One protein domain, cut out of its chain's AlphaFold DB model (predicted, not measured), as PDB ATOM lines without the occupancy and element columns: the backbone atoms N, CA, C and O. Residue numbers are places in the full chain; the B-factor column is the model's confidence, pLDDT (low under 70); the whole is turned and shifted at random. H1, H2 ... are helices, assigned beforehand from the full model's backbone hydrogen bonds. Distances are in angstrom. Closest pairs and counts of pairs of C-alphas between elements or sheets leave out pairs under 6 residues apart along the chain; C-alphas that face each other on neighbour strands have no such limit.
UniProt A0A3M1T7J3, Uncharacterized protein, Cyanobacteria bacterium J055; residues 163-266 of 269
ATOM      1  N   LYS A 163     -22.399  20.612  41.430       88.25
ATOM      2  CA  LYS A 163     -23.192  19.731  42.297       88.25
ATOM      3  C   LYS A 163     -22.577  19.483  43.677       88.25
ATOM      4  O   LYS A 163     -23.245  18.920  44.528       88.25
ATOM      5  N   ALA A 164     -21.343  19.919  43.937       88.75
ATOM      6  CA  ALA A 164     -20.757  19.805  45.273       88.75
ATOM      7  C   ALA A 164     -21.403  20.774  46.284       88.75
ATOM      8  O   ALA A 164     -21.270  20.592  47.493       88.75
ATOM      9  N   SER A 165     -22.095  21.815  45.804       90.06
ATOM     10  CA  SER A 165     -22.889  22.714  46.641       90.06
ATOM     11  C   SER A 165     -24.343  22.232  46.691       90.06
ATOM     12  O   SER A 165     -24.992  22.243  45.645       90.06
ATOM     13  N   PRO A 166     -24.896  21.912  47.879       92.81
ATOM     14  CA  PRO A 166     -26.290  21.479  47.998       92.81
ATOM     15  C   PRO A 166     -27.293  22.490  47.426       92.81
ATOM     16  O   PRO A 166     -28.281  22.111  46.809       92.81
ATOM     17  N   LEU A 167     -27.015  23.791  47.580       93.25
ATOM     18  CA  LEU A 167     -27.855  24.856  47.026       93.25
ATOM     19  C   LEU A 167     -27.841  24.852  45.492       93.25
ATOM     20  O   LEU A 167     -28.890  24.958  44.862       93.25
ATOM     21  N   LEU A 168     -26.657  24.755  44.883       93.50
ATOM     22  CA  LEU A 168     -26.548  24.750  43.423       93.50
ATOM     23  C   LEU A 168     -27.094  23.450  42.828       93.50
ATOM     24  O   LEU A 168     -27.702  23.490  41.763       93.50
ATOM     25  N   GLU A 169     -26.904  22.318  43.505       94.81
ATOM     26  CA  GLU A 169     -27.478  21.037  43.099       94.81
ATOM     27  C   GLU A 169     -29.009  21.084  43.067       94.81
ATOM     28  O   GLU A 169     -29.609  20.648  42.079       94.81
ATOM     29  N   ASP A 170     -29.636  21.657  44.098       95.44
ATOM     30  CA  ASP A 170     -31.089  21.828  44.154       95.44
ATOM     31  C   ASP A 170     -31.590  22.730  43.016       95.44
ATOM     32  O   ASP A 170     -32.471  22.330  42.254       95.44
ATOM     33  N   LEU A 171     -30.957  23.893  42.804       93.75
ATOM     34  CA  LEU A 171     -31.298  24.796  41.697       93.75
ATOM     35  C   LEU A 171     -31.178  24.104  40.333       93.75
ATOM     36  O   LEU A 171     -32.095  24.153  39.512       93.75
ATOM     37  N   VAL A 172     -30.066  23.413  40.092       95.25
ATOM     38  CA  VAL A 172     -29.837  22.668  38.851       95.25
ATOM     39  C   VAL A 172     -30.917  21.617  38.632       95.25
ATOM     40  O   VAL A 172     -31.452  21.508  37.531       95.25
ATOM     41  N   THR A 173     -31.230  20.836  39.663       94.88
ATOM     42  CA  THR A 173     -32.168  19.716  39.558       94.88
ATOM     43  C   THR A 173     -33.594  20.220  39.369       94.88
ATOM     44  O   THR A 173     -34.328  19.720  38.517       94.88
ATOM     45  N   ARG A 174     -33.985  21.251  40.123       94.12
ATOM     46  CA  ARG A 174     -35.343  21.794  40.124       94.12
ATOM     47  C   ARG A 174     -35.700  22.517  38.831       94.12
ATOM     48  O   ARG A 174     -36.843  22.395  38.378       94.12
ATOM     49  N   TYR A 175     -34.745  23.265  38.280       92.44
ATOM     50  CA  TYR A 175     -34.926  24.112  37.098       92.44
ATOM     51  C   TYR A 175     -34.297  23.526  35.828       92.44
ATOM     52  O   TYR A 175     -34.388  24.141  34.773       92.44
ATOM     53  N   GLN A 176     -33.705  22.326  35.913       94.25
ATOM     54  CA  GLN A 176     -33.078  21.614  34.790       94.25
ATOM     55  C   GLN A 176     -32.029  22.474  34.073       94.25
ATOM     56  O   GLN A 176     -32.008  22.573  32.846       94.25
ATOM     57  N   LEU A 177     -31.162  23.117  34.861       95.75
ATOM     58  CA  LEU A 177     -30.193  24.070  34.327       95.75
ATOM     59  C   LEU A 177     -29.200  23.390  33.374       95.75
ATOM     60  O   LEU A 177     -28.681  22.312  33.688       95.75
ATOM     61  N   PRO A 178     -28.897  24.017  32.225       94.62
ATOM     62  CA  PRO A 178     -28.009  23.438  31.235       94.62
ATOM     63  C   PRO A 178     -26.555  23.425  31.714       94.62
ATOM     64  O   PRO A 178     -26.036  24.393  32.280       94.62
ATOM     65  N   PHE A 179     -25.868  22.331  31.394       94.81
ATOM     66  CA  PHE A 179     -24.429  22.201  31.570       94.81
ATOM     67  C   PHE A 179     -23.698  22.266  30.235       94.81
ATOM     68  O   PHE A 179     -24.155  21.761  29.211       94.81
ATOM     69  N   LEU A 180     -22.506  22.843  30.277       93.06
ATOM     70  CA  LEU A 180     -21.471  22.666  29.271       93.06
ATOM     71  C   LEU A 180     -20.860  21.260  29.393       93.06
ATOM     72  O   LEU A 180     -20.919  20.636  30.453       93.06
ATOM     73  N   GLU A 181     -20.178  20.784  28.345       91.81
ATOM     74  CA  GLU A 181     -19.536  19.452  28.349       91.81
ATOM     75  C   GLU A 181     -18.507  19.259  29.479       91.81
ATOM     76  O   GLU A 181     -18.190  18.135  29.854       91.81
ATOM     77  N   ASN A 182     -17.969  20.346  30.039       90.06
ATOM     78  CA  ASN A 182     -17.039  20.303  31.169       90.06
ATOM     79  C   ASN A 182     -17.733  20.308  32.549       90.06
ATOM     80  O   ASN A 182     -17.059  20.519  33.558       90.06
ATOM     81  N   GLY A 183     -19.058  20.124  32.608       91.94
ATOM     82  CA  GLY A 183     -19.821  20.047  33.859       91.94
ATOM     83  C   GLY A 183     -19.979  21.388  34.582       91.94
ATOM     84  O   GLY A 183     -20.165  21.421  35.799       91.94
ATOM     85  N   ARG A 184     -19.854  22.504  33.856       93.31
ATOM     86  CA  ARG A 184     -20.074  23.874  34.350       93.31
ATOM     87  C   ARG A 184     -21.381  24.432  33.797       93.31
ATOM     88  O   ARG A 184     -21.844  23.969  32.760       93.31
ATOM     89  N   LEU A 185     -21.986  25.393  34.489       95.19
ATOM     90  CA  LEU A 185     -23.249  26.001  34.068       95.19
ATOM     91  C   LEU A 185     -23.070  26.723  32.729       95.19
ATOM     92  O   LEU A 185     -22.109  27.478  32.545       95.19
ATOM     93  N   ALA A 186     -24.001  26.500  31.804       95.12
ATOM     94  CA  ALA A 186     -24.086  27.291  30.589       95.12
ATOM     95  C   ALA A 186     -24.770  28.630  30.900       95.12
ATOM     96  O   ALA A 186     -25.793  28.674  31.575       95.12
ATOM     97  N   VAL A 187     -24.185  29.724  30.415       95.69
ATOM     98  CA  VAL A 187     -24.691  31.091  30.612       95.69
ATOM     99  C   VAL A 187     -24.641  31.876  29.303       95.69
ATOM    100  O   VAL A 187     -23.845  31.556  28.410       95.69
ATOM    101  N   SER A 188     -25.465  32.921  29.198       95.06
ATOM    102  CA  SER A 188     -25.424  33.870  28.076       95.06
ATOM    103  C   SER A 188     -24.134  34.711  28.071       95.06
ATOM    104  O   SER A 188     -23.322  34.634  28.996       95.06
ATOM    105  N   ASN A 189     -23.941  35.558  27.050       93.75
ATOM    106  CA  ASN A 189     -22.814  36.506  26.988       93.75
ATOM    107  C   ASN A 189     -22.869  37.589  28.085       93.75
ATOM    108  O   ASN A 189     -21.872  38.245  28.385       93.75
ATOM    109  N   GLU A 190     -24.032  37.753  28.701       94.88
ATOM    110  CA  GLU A 190     -24.319  38.644  29.820       94.88
ATOM    111  C   GLU A 190     -24.218  37.915  31.161       94.88
ATOM    112  O   GLU A 190     -24.512  38.516  32.186       94.88
ATOM    113  N   PHE A 191     -23.784  36.647  31.158       95.88
ATOM    114  CA  PHE A 191     -23.703  35.770  32.328       95.88
ATOM    115  C   PHE A 191     -25.068  35.360  32.908       95.88
ATOM    116  O   PHE A 191     -25.139  34.884  34.040       95.88
ATOM    117  N   GLU A 192     -26.154  35.513  32.144       96.12
ATOM    118  CA  GLU A 192     -27.503  35.136  32.577       96.12
ATOM    119  C   GLU A 192     -27.708  33.613  32.493       96.12
ATOM    120  O   GLU A 192     -27.340  32.982  31.497       96.12
ATOM    121  N   LEU A 193     -28.346  33.045  33.518       96.12
ATOM    122  CA  LEU A 193     -28.992  31.733  33.473       96.12
ATOM    123  C   LEU A 193     -30.406  31.935  32.919       96.12
ATOM    124  O   LEU A 193     -31.326  32.291  33.655       96.12
ATOM    125  N   VAL A 194     -30.571  31.774  31.607       93.62
ATOM    126  CA  VAL A 194     -31.808  32.150  30.897       93.62
ATOM    127  C   VAL A 194     -33.011  31.340  31.388       93.62
ATOM    128  O   VAL A 194     -34.122  31.858  31.473       93.62
ATOM    129  N   GLU A 195     -32.776  30.092  31.776       93.44
ATOM    130  CA  GLU A 195     -33.766  29.153  32.304       93.44
ATOM    131  C   GLU A 195     -34.313  29.580  33.674       93.44
ATOM    132  O   GLU A 195     -35.395  29.152  34.068       93.44
ATOM    133  N   MET A 196     -33.600  30.460  34.386       93.56
ATOM    134  CA  MET A 196     -34.014  31.011  35.682       93.56
ATOM    135  C   MET A 196     -34.837  32.297  35.557       93.56
ATOM    136  O   MET A 196     -35.131  32.944  36.566       93.56
ATOM    137  N   ARG A 197     -35.195  32.713  34.339       92.38
ATOM    138  CA  ARG A 197     -35.981  33.927  34.132       92.38
ATOM    139  C   ARG A 197     -37.429  33.718  34.588       92.38
ATOM    140  O   ARG A 197     -38.098  32.788  34.148       92.38
ATOM    141  N   SER A 198     -37.929  34.618  35.434       89.44
ATOM    142  CA  SER A 198     -39.337  34.615  35.848       89.44
ATOM    143  C   SER A 198     -40.254  34.955  34.671       89.44
ATOM    144  O   SER A 198     -39.939  35.828  33.862       89.44
ATOM    145  N   THR A 199     -41.402  34.285  34.591       82.56
ATOM    146  CA  THR A 199     -42.398  34.442  33.517       82.56
ATOM    147  C   THR A 199     -43.763  34.908  34.029       82.56
ATOM    148  O   THR A 199     -44.766  34.748  33.334       82.56
ATOM    149  N   VAL A 200     -43.822  35.489  35.235       84.12
ATOM    150  CA  VAL A 200     -45.075  35.966  35.844       84.12
ATOM    151  C   VAL A 200     -45.713  37.062  34.969       84.12
ATOM    152  O   VAL A 200     -45.092  38.106  34.751       84.12
ATOM    153  N   PRO A 201     -46.942  36.858  34.446       80.25
ATOM    154  CA  PRO A 201     -47.610  37.849  33.608       80.25
ATOM    155  C   PRO A 201     -47.869  39.160  34.359       80.25
ATOM    156  O   PRO A 201     -48.399  39.148  35.465       80.25
ATOM    157  N   GLY A 202     -47.547  40.292  33.730       77.25
ATOM    158  CA  GLY A 202     -47.756  41.628  34.305       77.25
ATOM    159  C   GLY A 202     -46.602  42.151  35.165       77.25
ATOM    160  O   GLY A 202     -46.645  43.307  35.577       77.25
ATOM    161  N   GLU A 203     -45.552  41.354  35.383       79.94
ATOM    162  CA  GLU A 203     -44.355  41.762  36.121       79.94
ATOM    163  C   GLU A 203     -43.122  41.847  35.215       79.94
ATOM    164  O   GLU A 203     -43.014  41.170  34.190       79.94
ATOM    165  N   SER A 204     -42.158  42.685  35.607       78.12
ATOM    166  CA  SER A 204     -40.835  42.655  34.980       78.12
ATOM    167  C   SER A 204     -40.152  41.329  35.331       78.12
ATOM    168  O   SER A 204     -40.094  40.977  36.511       78.12
ATOM    169  N   PRO A 205     -39.621  40.584  34.348       84.62
ATOM    170  CA  PRO A 205     -39.065  39.266  34.603       84.62
ATOM    171  C   PRO A 205     -37.836  39.366  35.509       84.62
ATOM    172  O   PRO A 205     -36.837  39.992  35.149       84.62
ATOM    173  N   GLY A 206     -37.893  38.707  36.668       89.00
ATOM    174  CA  GLY A 206     -36.720  38.450  37.501       89.00
ATOM    175  C   GLY A 206     -35.683  37.621  36.739       89.00
ATOM    176  O   GLY A 206     -36.043  36.729  35.969       89.00
ATOM    177  N   ARG A 207     -34.399  37.929  36.931       92.81
ATOM    178  CA  ARG A 207     -33.273  37.289  36.234       92.81
ATOM    179  C   ARG A 207     -32.240  36.804  37.235       92.81
ATOM    180  O   ARG A 207     -32.066  37.414  38.289       92.81
ATOM    181  N   MET A 208     -31.524  35.746  36.876       95.12
ATOM    182  CA  MET A 208     -30.405  35.226  37.654       95.12
ATOM    183  C   MET A 208     -29.143  35.214  36.797       95.12
ATOM    184  O   MET A 208     -29.174  34.823  35.632       95.12
ATOM    185  N   TYR A 209     -28.032  35.621  37.399       95.75
ATOM    186  CA  TYR A 209     -26.721  35.669  36.762       95.75
ATOM    187  C   TYR A 209     -25.745  34.787  37.539       95.75
ATOM    188  O   TYR A 209     -25.833  34.697  38.764       95.75
ATOM    189  N   ALA A 210     -24.815  34.145  36.836       94.94
ATOM    190  CA  ALA A 210     -23.801  33.285  37.434       94.94
ATOM    191  C   ALA A 210     -22.409  33.613  36.885       94.94
ATOM    192  O   ALA A 210     -22.221  33.811  35.687       94.94
ATOM    193  N   ALA A 211     -21.420  33.649  37.773       93.62
ATOM    194  CA  ALA A 211     -20.025  33.911  37.439       93.62
ATOM    195  C   ALA A 211     -19.093  33.079  38.333       93.62
ATOM    196  O   ALA A 211     -19.530  32.387  39.253       93.62
ATOM    197  N   GLY A 212     -17.791  33.161  38.076       90.56
ATOM    198  CA  GLY A 212     -16.771  32.345  38.725       90.56
ATOM    199  C   GLY A 212     -16.534  30.996  38.044       90.56
ATOM    200  O   GLY A 212     -16.969  30.728  36.924       90.56
ATOM    201  N   THR A 213     -15.817  30.111  38.736       89.31
ATOM    202  CA  THR A 213     -15.375  28.819  38.187       89.31
ATOM    203  C   THR A 213     -16.537  27.890  37.816       89.31
ATOM    204  O   THR A 213     -16.381  27.038  36.939       89.31
ATOM    205  N   ILE A 214     -17.716  28.085  38.420       92.44
ATOM    206  CA  ILE A 214     -18.945  27.340  38.105       92.44
ATOM    207  C   ILE A 214     -19.472  27.611  36.689       92.44
ATOM    208  O   ILE A 214     -20.248  26.807  36.189       92.44
ATOM    209  N   THR A 215     -19.024  28.687  36.029       93.31
ATOM    210  CA  THR A 215     -19.361  29.033  34.635       93.31
ATOM    211  C   THR A 215     -18.142  28.973  33.706       93.31
ATOM    212  O   THR A 215     -18.156  29.538  32.608       93.31
ATOM    213  N   LEU A 216     -17.042  28.339  34.134       90.00
ATOM    214  CA  LEU A 216     -15.843  28.191  33.306       90.00
ATOM    215  C   LEU A 216     -16.198  27.430  32.022       90.00
ATOM    216  O   LEU A 216     -16.748  26.337  32.087       90.00
ATOM    217  N   GLY A 217     -15.860  27.980  30.856       89.12
ATOM    218  CA  GLY A 217     -16.372  27.486  29.569       89.12
ATOM    219  C   GLY A 217     -17.375  28.431  28.905       89.12
ATOM    220  O   GLY A 217     -17.637  28.303  27.711       89.12
ATOM    221  N   GLY A 218     -17.899  29.390  29.674       90.50
ATOM    222  CA  GLY A 218     -18.802  30.435  29.210       90.50
ATOM    223  C   GLY A 218     -18.131  31.503  28.329       90.50
ATOM    224  O   GLY A 218     -17.059  31.282  27.761       90.50
ATOM    225  N   PRO A 219     -18.753  32.685  28.194       89.62
ATOM    226  CA  PRO A 219     -18.354  33.708  27.220       89.62
ATOM    227  C   PRO A 219     -17.027  34.408  27.544       89.62
ATOM    228  O   PRO A 219     -16.537  35.198  26.743       89.62
ATOM    229  N   TYR A 220     -16.445  34.153  28.717       90.00
ATOM    230  CA  TYR A 220     -15.315  34.917  29.223       90.00
ATOM    231  C   TYR A 220     -14.292  34.021  29.921       90.00
ATOM    232  O   TYR A 220     -14.614  33.289  30.856       90.00
ATOM    233  N   ALA A 221     -13.036  34.077  29.468       86.75
ATOM    234  CA  ALA A 221     -12.001  33.140  29.907       86.75
ATOM    235  C   ALA A 221     -11.555  33.339  31.360       86.75
ATOM    236  O   ALA A 221     -11.226  32.369  32.031       86.75
ATOM    237  N   ALA A 222     -11.511  34.587  31.832       84.38
ATOM    238  CA  ALA A 222     -10.971  34.942  33.146       84.38
ATOM    239  C   ALA A 222     -12.067  35.088  34.215       84.38
ATOM    240  O   ALA A 222     -11.906  35.864  35.156       84.38
ATOM    241  N   VAL A 223     -13.199  34.403  34.039       81.69
ATOM    242  CA  VAL A 223     -14.426  34.559  34.840       81.69
ATOM    243  C   VAL A 223     -14.246  34.241  36.332       81.69
ATOM    244  O   VAL A 223     -15.008  34.730  37.158       81.69
ATOM    245  N   ASP A 224     -13.212  33.480  36.688       80.88
ATOM    246  CA  ASP A 224     -12.824  33.115  38.055       80.88
ATOM    247  C   ASP A 224     -11.746  34.031  38.669       80.88
ATOM    248  O   ASP A 224     -11.291  33.808  39.790       80.88
ATOM    249  N   SER A 225     -11.337  35.083  37.957       82.19
ATOM    250  CA  SER A 225     -10.399  36.090  38.460       82.19
ATOM    251  C   SER A 225     -11.123  37.282  39.093       82.19
ATOM    252  O   SER A 225     -12.248  37.602  38.714       82.19
ATOM    253  N   PHE A 226     -10.452  38.017  39.991       82.81
ATOM    254  CA  PHE A 226     -11.008  39.238  40.600       82.81
ATOM    255  C   PHE A 226     -11.547  40.239  39.568       82.81
ATOM    256  O   PHE A 226     -12.644  40.766  39.729       82.81
ATOM    257  N   LEU A 227     -10.800  40.477  38.487       82.00
ATOM    258  CA  LEU A 227     -11.230  41.374  37.412       82.00
ATOM    259  C   LEU A 227     -12.352  40.769  36.565       82.00
ATOM    260  O   LEU A 227     -13.211  41.495  36.075       82.00
ATOM    261  N   GLY A 228     -12.376  39.446  36.400       86.88
ATOM    262  CA  GLY A 228     -13.463  38.788  35.685       86.88
ATOM    263  C   GLY A 228     -14.789  38.829  36.422       86.88
ATOM    264  O   GLY A 228     -15.811  39.024  35.774       86.88
ATOM    265  N   LEU A 229     -14.774  38.752  37.753       89.56
ATOM    266  CA  LEU A 229     -15.973  38.965  38.563       89.56
ATOM    267  C   LEU A 229     -16.506  40.397  38.413       89.56
ATOM    268  O   LEU A 229     -17.710  40.583  38.265       89.56
ATOM    269  N   GLN A 230     -15.622  41.402  38.368       90.19
ATOM    270  CA  GLN A 230     -16.019  42.791  38.102       90.19
ATOM    271  C   GLN A 230     -16.616  42.954  36.697       90.19
ATOM    272  O   GLN A 230     -17.653  43.594  36.543       90.19
ATOM    273  N   TYR A 231     -16.000  42.342  35.679       89.50
ATOM    274  CA  TYR A 231     -16.527  42.355  34.312       89.50
ATOM    275  C   TYR A 231     -17.897  41.676  34.223       89.50
ATOM    276  O   TYR A 231     -18.819  42.235  33.636       89.50
ATOM    277  N   ALA A 232     -18.057  40.500  34.833       92.44
ATOM    278  CA  ALA A 232     -19.327  39.783  34.844       92.44
ATOM    279  C   ALA A 232     -20.432  40.590  35.537       92.44
ATOM    280  O   ALA A 232     -21.539  40.686  35.008       92.44
ATOM    281  N   ALA A 233     -20.119  41.234  36.666       92.69
ATOM    282  CA  ALA A 233     -21.042  42.132  37.349       92.69
ATOM    283  C   ALA A 233     -21.452  43.314  36.454       92.69
ATOM    284  O   ALA A 233     -22.643  43.573  36.303       92.69
ATOM    285  N   LEU A 234     -20.489  43.977  35.800       91.75
ATOM    286  CA  LEU A 234     -20.772  45.081  34.879       91.75
ATOM    287  C   LEU A 234     -21.682  44.634  33.725       91.75
ATOM    288  O   LEU A 234     -22.695  45.271  33.461       91.75
ATOM    289  N   ARG A 235     -21.375  43.498  33.087       92.50
ATOM    290  CA  ARG A 235     -22.194  42.935  31.999       92.50
ATOM    291  C   ARG A 235     -23.605  42.566  32.452       92.50
ATOM    292  O   ARG A 235     -24.551  42.775  31.697       92.50
ATOM    293  N   SER A 236     -23.748  42.067  33.678       94.12
ATOM    294  CA  SER A 236     -25.052  41.745  34.268       94.12
ATOM    295  C   SER A 236     -25.884  43.015  34.500       94.12
ATOM    296  O   SER A 236     -27.060  43.057  34.147       94.12
ATOM    297  N   ILE A 237     -25.270  44.080  35.030       92.81
ATOM    298  CA  ILE A 237     -25.930  45.380  35.255       92.81
ATOM    299  C   ILE A 237     -26.306  46.049  33.927       92.81
ATOM    300  O   ILE A 237     -27.419  46.563  33.794       92.81
ATOM    301  N   ASP A 238     -25.425  46.006  32.927       92.50
ATOM    302  CA  ASP A 238     -25.716  46.505  31.579       92.50
ATOM    303  C   ASP A 238     -26.934  45.784  30.986       92.50
ATOM    304  O   ASP A 238     -27.846  46.426  30.462       92.50
ATOM    305  N   ALA A 239     -26.996  44.455  31.121       93.12
ATOM    306  CA  ALA A 239     -28.124  43.657  30.652       93.12
ATOM    307  C   ALA A 239     -29.434  44.012  31.372       93.12
ATOM    308  O   ALA A 239     -30.477  44.128  30.725       93.12
ATOM    309  N   LEU A 240     -29.388  44.235  32.688       92.38
ATOM    310  CA  LEU A 240     -30.546  44.683  33.466       92.38
ATOM    311  C   LEU A 240     -31.010  46.088  33.063       92.38
ATOM    312  O   LEU A 240     -32.215  46.332  32.976       92.38
ATOM    313  N   THR A 241     -30.069  46.988  32.774       91.81
ATOM    314  CA  THR A 241     -30.352  48.352  32.306       91.81
ATOM    315  C   THR A 241     -31.015  48.327  30.928       91.81
ATOM    316  O   THR A 241     -32.029  48.990  30.721       91.81
ATOM    317  N   VAL A 242     -30.502  47.517  29.994       91.19
ATOM    318  CA  VAL A 242     -31.119  47.301  28.669       91.19
ATOM    319  C   VAL A 242     -32.515  46.690  28.804       91.19
ATOM    320  O   VAL A 242     -33.423  47.057  28.063       91.19
ATOM    321  N   ALA A 243     -32.709  45.804  29.783       89.56
ATOM    322  CA  ALA A 243     -34.011  45.239  30.124       89.56
ATOM    323  C   ALA A 243     -34.942  46.212  30.878       89.56
ATOM    324  O   ALA A 243     -36.006  45.785  31.318       89.56
ATOM    325  N   GLN A 244     -34.561  47.488  31.028       88.06
ATOM    326  CA  GLN A 244     -35.343  48.539  31.692       88.06
ATOM    327  C   GLN A 244     -35.707  48.205  33.145       88.06
ATOM    328  O   GLN A 244     -36.769  48.582  33.641       88.06
ATOM    329  N   SER A 245     -34.812  47.499  33.836       87.50
ATOM    330  CA  SER A 245     -35.004  47.176  35.248       87.50
ATOM    331  C   SER A 245     -35.119  48.465  36.078       87.50
ATOM    332  O   SER A 245     -34.334  49.395  35.863       87.50
ATOM    333  N   PRO A 246     -36.064  48.549  37.033       85.88
ATOM    334  CA  PRO A 246     -36.276  49.758  37.819       85.88
ATOM    335  C   PRO A 246     -35.011  50.200  38.560       85.88
ATOM    336  O   PRO A 246     -34.269  49.366  39.074       85.88
ATOM    337  N   GLN A 247     -34.808  51.516  38.670       85.81
ATOM    338  CA  GLN A 247     -33.730  52.139  39.459       85.81
ATOM    339  C   GLN A 247     -32.300  51.842  38.970       85.81
ATOM    340  O   GLN A 247     -31.338  52.217  39.639       85.81
ATOM    341  N   LEU A 248     -32.141  51.209  37.804       88.31
ATOM    342  CA  LEU A 248     -30.842  50.995  37.175       88.31
ATOM    343  C   LEU A 248     -30.639  51.960  36.010       88.31
ATOM    344  O   LEU A 248     -31.518  52.175  35.174       88.31
ATOM    345  N   HIS A 249     -29.444  52.538  35.960       83.75
ATOM    346  CA  HIS A 249     -29.021  53.454  34.915       83.75
ATOM    347  C   HIS A 249     -27.676  53.010  34.362       83.75
ATOM    348  O   HIS A 249     -26.856  52.425  35.070       83.75
ATOM    349  N   TYR A 250     -27.445  53.334  33.091       83.38
ATOM    350  CA  TYR A 250     -26.190  53.003  32.440       83.38
ATOM    351  C   TYR A 250     -25.031  53.722  33.131       83.38
ATOM    352  O   TYR A 250     -25.075  54.941  33.335       83.38
ATOM    353  N   LEU A 251     -23.977  52.970  33.443       81.81
ATOM    354  CA  LEU A 251     -22.725  53.518  33.947       81.81
ATOM    355  C   LEU A 251     -22.053  54.313  32.827       81.81
ATOM    356  O   LEU A 251     -21.423  53.756  31.931       81.81
ATOM    357  N   ASN A 252     -22.198  55.636  32.865       83.81
ATOM    358  CA  ASN A 252     -21.554  56.528  31.910       83.81
ATOM    359  C   ASN A 252     -20.341  57.226  32.544       83.81
ATOM    360  O   ASN A 252     -20.245  57.386  33.761       83.81
ATOM    361  N   GLY A 253     -19.385  57.642  31.709       86.62
ATOM    362  CA  GLY A 253     -18.133  58.236  32.187       86.62
ATOM    363  C   GLY A 253     -18.341  59.491  33.040       86.62
ATOM    364  O   GLY A 253     -17.628  59.684  34.020       86.62
ATOM    365  N   PHE A 254     -19.348  60.309  32.720       88.62
ATOM    366  CA  PHE A 254     -19.637  61.537  33.461       88.62
ATOM    367  C   PHE A 254     -20.175  61.253  34.865       88.62
ATOM    368  O   PHE A 254     -19.653  61.809  35.830       88.62
ATOM    369  N   SER A 255     -21.156  60.352  35.000       84.94
ATOM    370  CA  SER A 255     -21.686  59.954  36.307       84.94
ATOM    371  C   SER A 255     -20.608  59.307  37.169       84.94
ATOM    372  O   SER A 255     -20.511  59.618  38.350       84.94
ATOM    373  N   SER A 256     -19.746  58.474  36.579       87.31
ATOM    374  CA  SER A 256     -18.637  57.839  37.301       87.31
ATOM    375  C   SER A 256     -17.611  58.857  37.807       87.31
ATOM    376  O   SER A 256     -17.157  58.755  38.944       87.31
ATOM    377  N   LEU A 257     -17.264  59.866  36.999       91.31
ATOM    378  CA  LEU A 257     -16.366  60.946  37.421       91.31
ATOM    379  C   LEU A 257     -16.983  61.793  38.539       91.31
ATOM    380  O   LEU A 257     -16.298  62.127  39.504       91.31
ATOM    381  N   GLN A 258     -18.274  62.110  38.432       91.75
ATOM    382  CA  GLN A 258     -18.998  62.860  39.455       91.75
ATOM    383  C   GLN A 258     -19.084  62.083  40.775       91.75
ATOM    384  O   GLN A 258     -18.784  62.644  41.827       91.75
ATOM    385  N   GLN A 259     -19.432  60.796  40.724       90.12
ATOM    386  CA  GLN A 259     -19.474  59.906  41.888       90.12
ATOM    387  C   GLN A 259     -18.099  59.768  42.546       90.12
ATOM    388  O   GLN A 259     -17.980  59.853  43.767       90.12
ATOM    389  N   TRP A 260     -17.043  59.609  41.744       92.81
ATOM    390  CA  TRP A 260     -15.674  59.565  42.249       92.81
ATOM    391  C   TRP A 260     -15.277  60.880  42.926       92.81
ATOM    392  O   TRP A 260     -14.686  60.861  44.005       92.81
ATOM    393  N   TYR A 261     -15.635  62.022  42.331       94.38
ATOM    394  CA  TYR A 261     -15.385  63.331  42.926       94.38
ATOM    395  C   TYR A 261     -16.143  63.505  44.245       94.38
ATOM    396  O   TYR A 261     -15.532  63.899  45.235       94.38
ATOM    397  N   ASN A 262     -17.436  63.156  44.285       93.44
ATOM    398  CA  ASN A 262     -18.250  63.157  45.503       93.44
ATOM    399  C   ASN A 262     -17.583  62.328  46.605       93.44
ATOM    400  O   ASN A 262     -17.375  62.835  47.708       93.44
ATOM    401  N   TRP A 263     -17.166  61.102  46.283       94.38
ATOM    402  CA  TRP A 263     -16.439  60.231  47.203       94.38
ATOM    403  C   TRP A 263     -15.130  60.865  47.695       94.38
ATOM    404  O   TRP A 263     -14.870  60.876  48.899       94.38
ATOM    405  N   ALA A 264     -14.332  61.449  46.796       95.06
ATOM    406  CA  ALA A 264     -13.051  62.071  47.132       95.06
ATOM    407  C   ALA A 264     -13.196  63.256  48.106       95.06
ATOM    408  O   ALA A 264     -12.281  63.526  48.882       95.06
ATOM    409  N   ILE A 265     -14.348  63.935  48.101       96.44
ATOM    410  CA  ILE A 265     -14.669  65.030  49.031       96.44
ATOM    411  C   ILE A 265     -15.546  64.589  50.218       96.44
ATOM    412  O   ILE A 265     -16.084  65.439  50.929       96.44
ATOM    413  N   GLY A 266     -15.708  63.280  50.441       93.00
ATOM    414  CA  GLY A 266     -16.453  62.721  51.576       93.00
ATOM    415  C   GLY A 266     -17.977  62.837  51.470       93.00
ATOM    416  O   GLY A 266     -18.669  62.760  52.485       93.00
TER     417      GLY A 266
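What this domain is: This is residues 163 to 266 of the 269 residues of an uncharacterized protein of Cyanobacteria bacterium J055 (UniProt A0A3M1T7J3). The model has little regular structure: its longest helix, H2, stands between a looped stretch, residues 176 to 225, with H1 beyond it, and H3, which sticks out at the opposite end. No two of these helices touch. The printed part has 104 residues with three named helices, in the order H1, H2, H3, and no named strand; the class is all helix, though only 39 residues are in named elements. It is loose, with a radius of gyration of the C-alphas of 16.3 A, and spans 48 by 38 by 22 A.

How they stand to each other: H2, residues 226 to 242, is apart from H1, residues 166 to 175, and from H3, residues 253 to 264. H1 and H3 are apart too. Residues 252 to 266 stand free. In H1, H2 and H3 every O i to N i+4 pair is within hydrogen-bond range.

Where its parts are: H2 measures 24.7 A from C-alpha 226 at (-11.008, 39.238, 40.600) to C-alpha 242. H1 measures 14.2 A, beginning at C-alpha 166 (-26.290, 21.479, 47.998). H3 measures 16.2 A, ending at C-alpha 264 (-13.051, 62.071, 47.132).

The domain as a whole: The C-alphas farthest apart, those of Glu 181 and Ile 265, are 50.3 A apart. The link from H1 to H2 is long. The printed part has no cut, and no printed residue is under 70 in pLDDT.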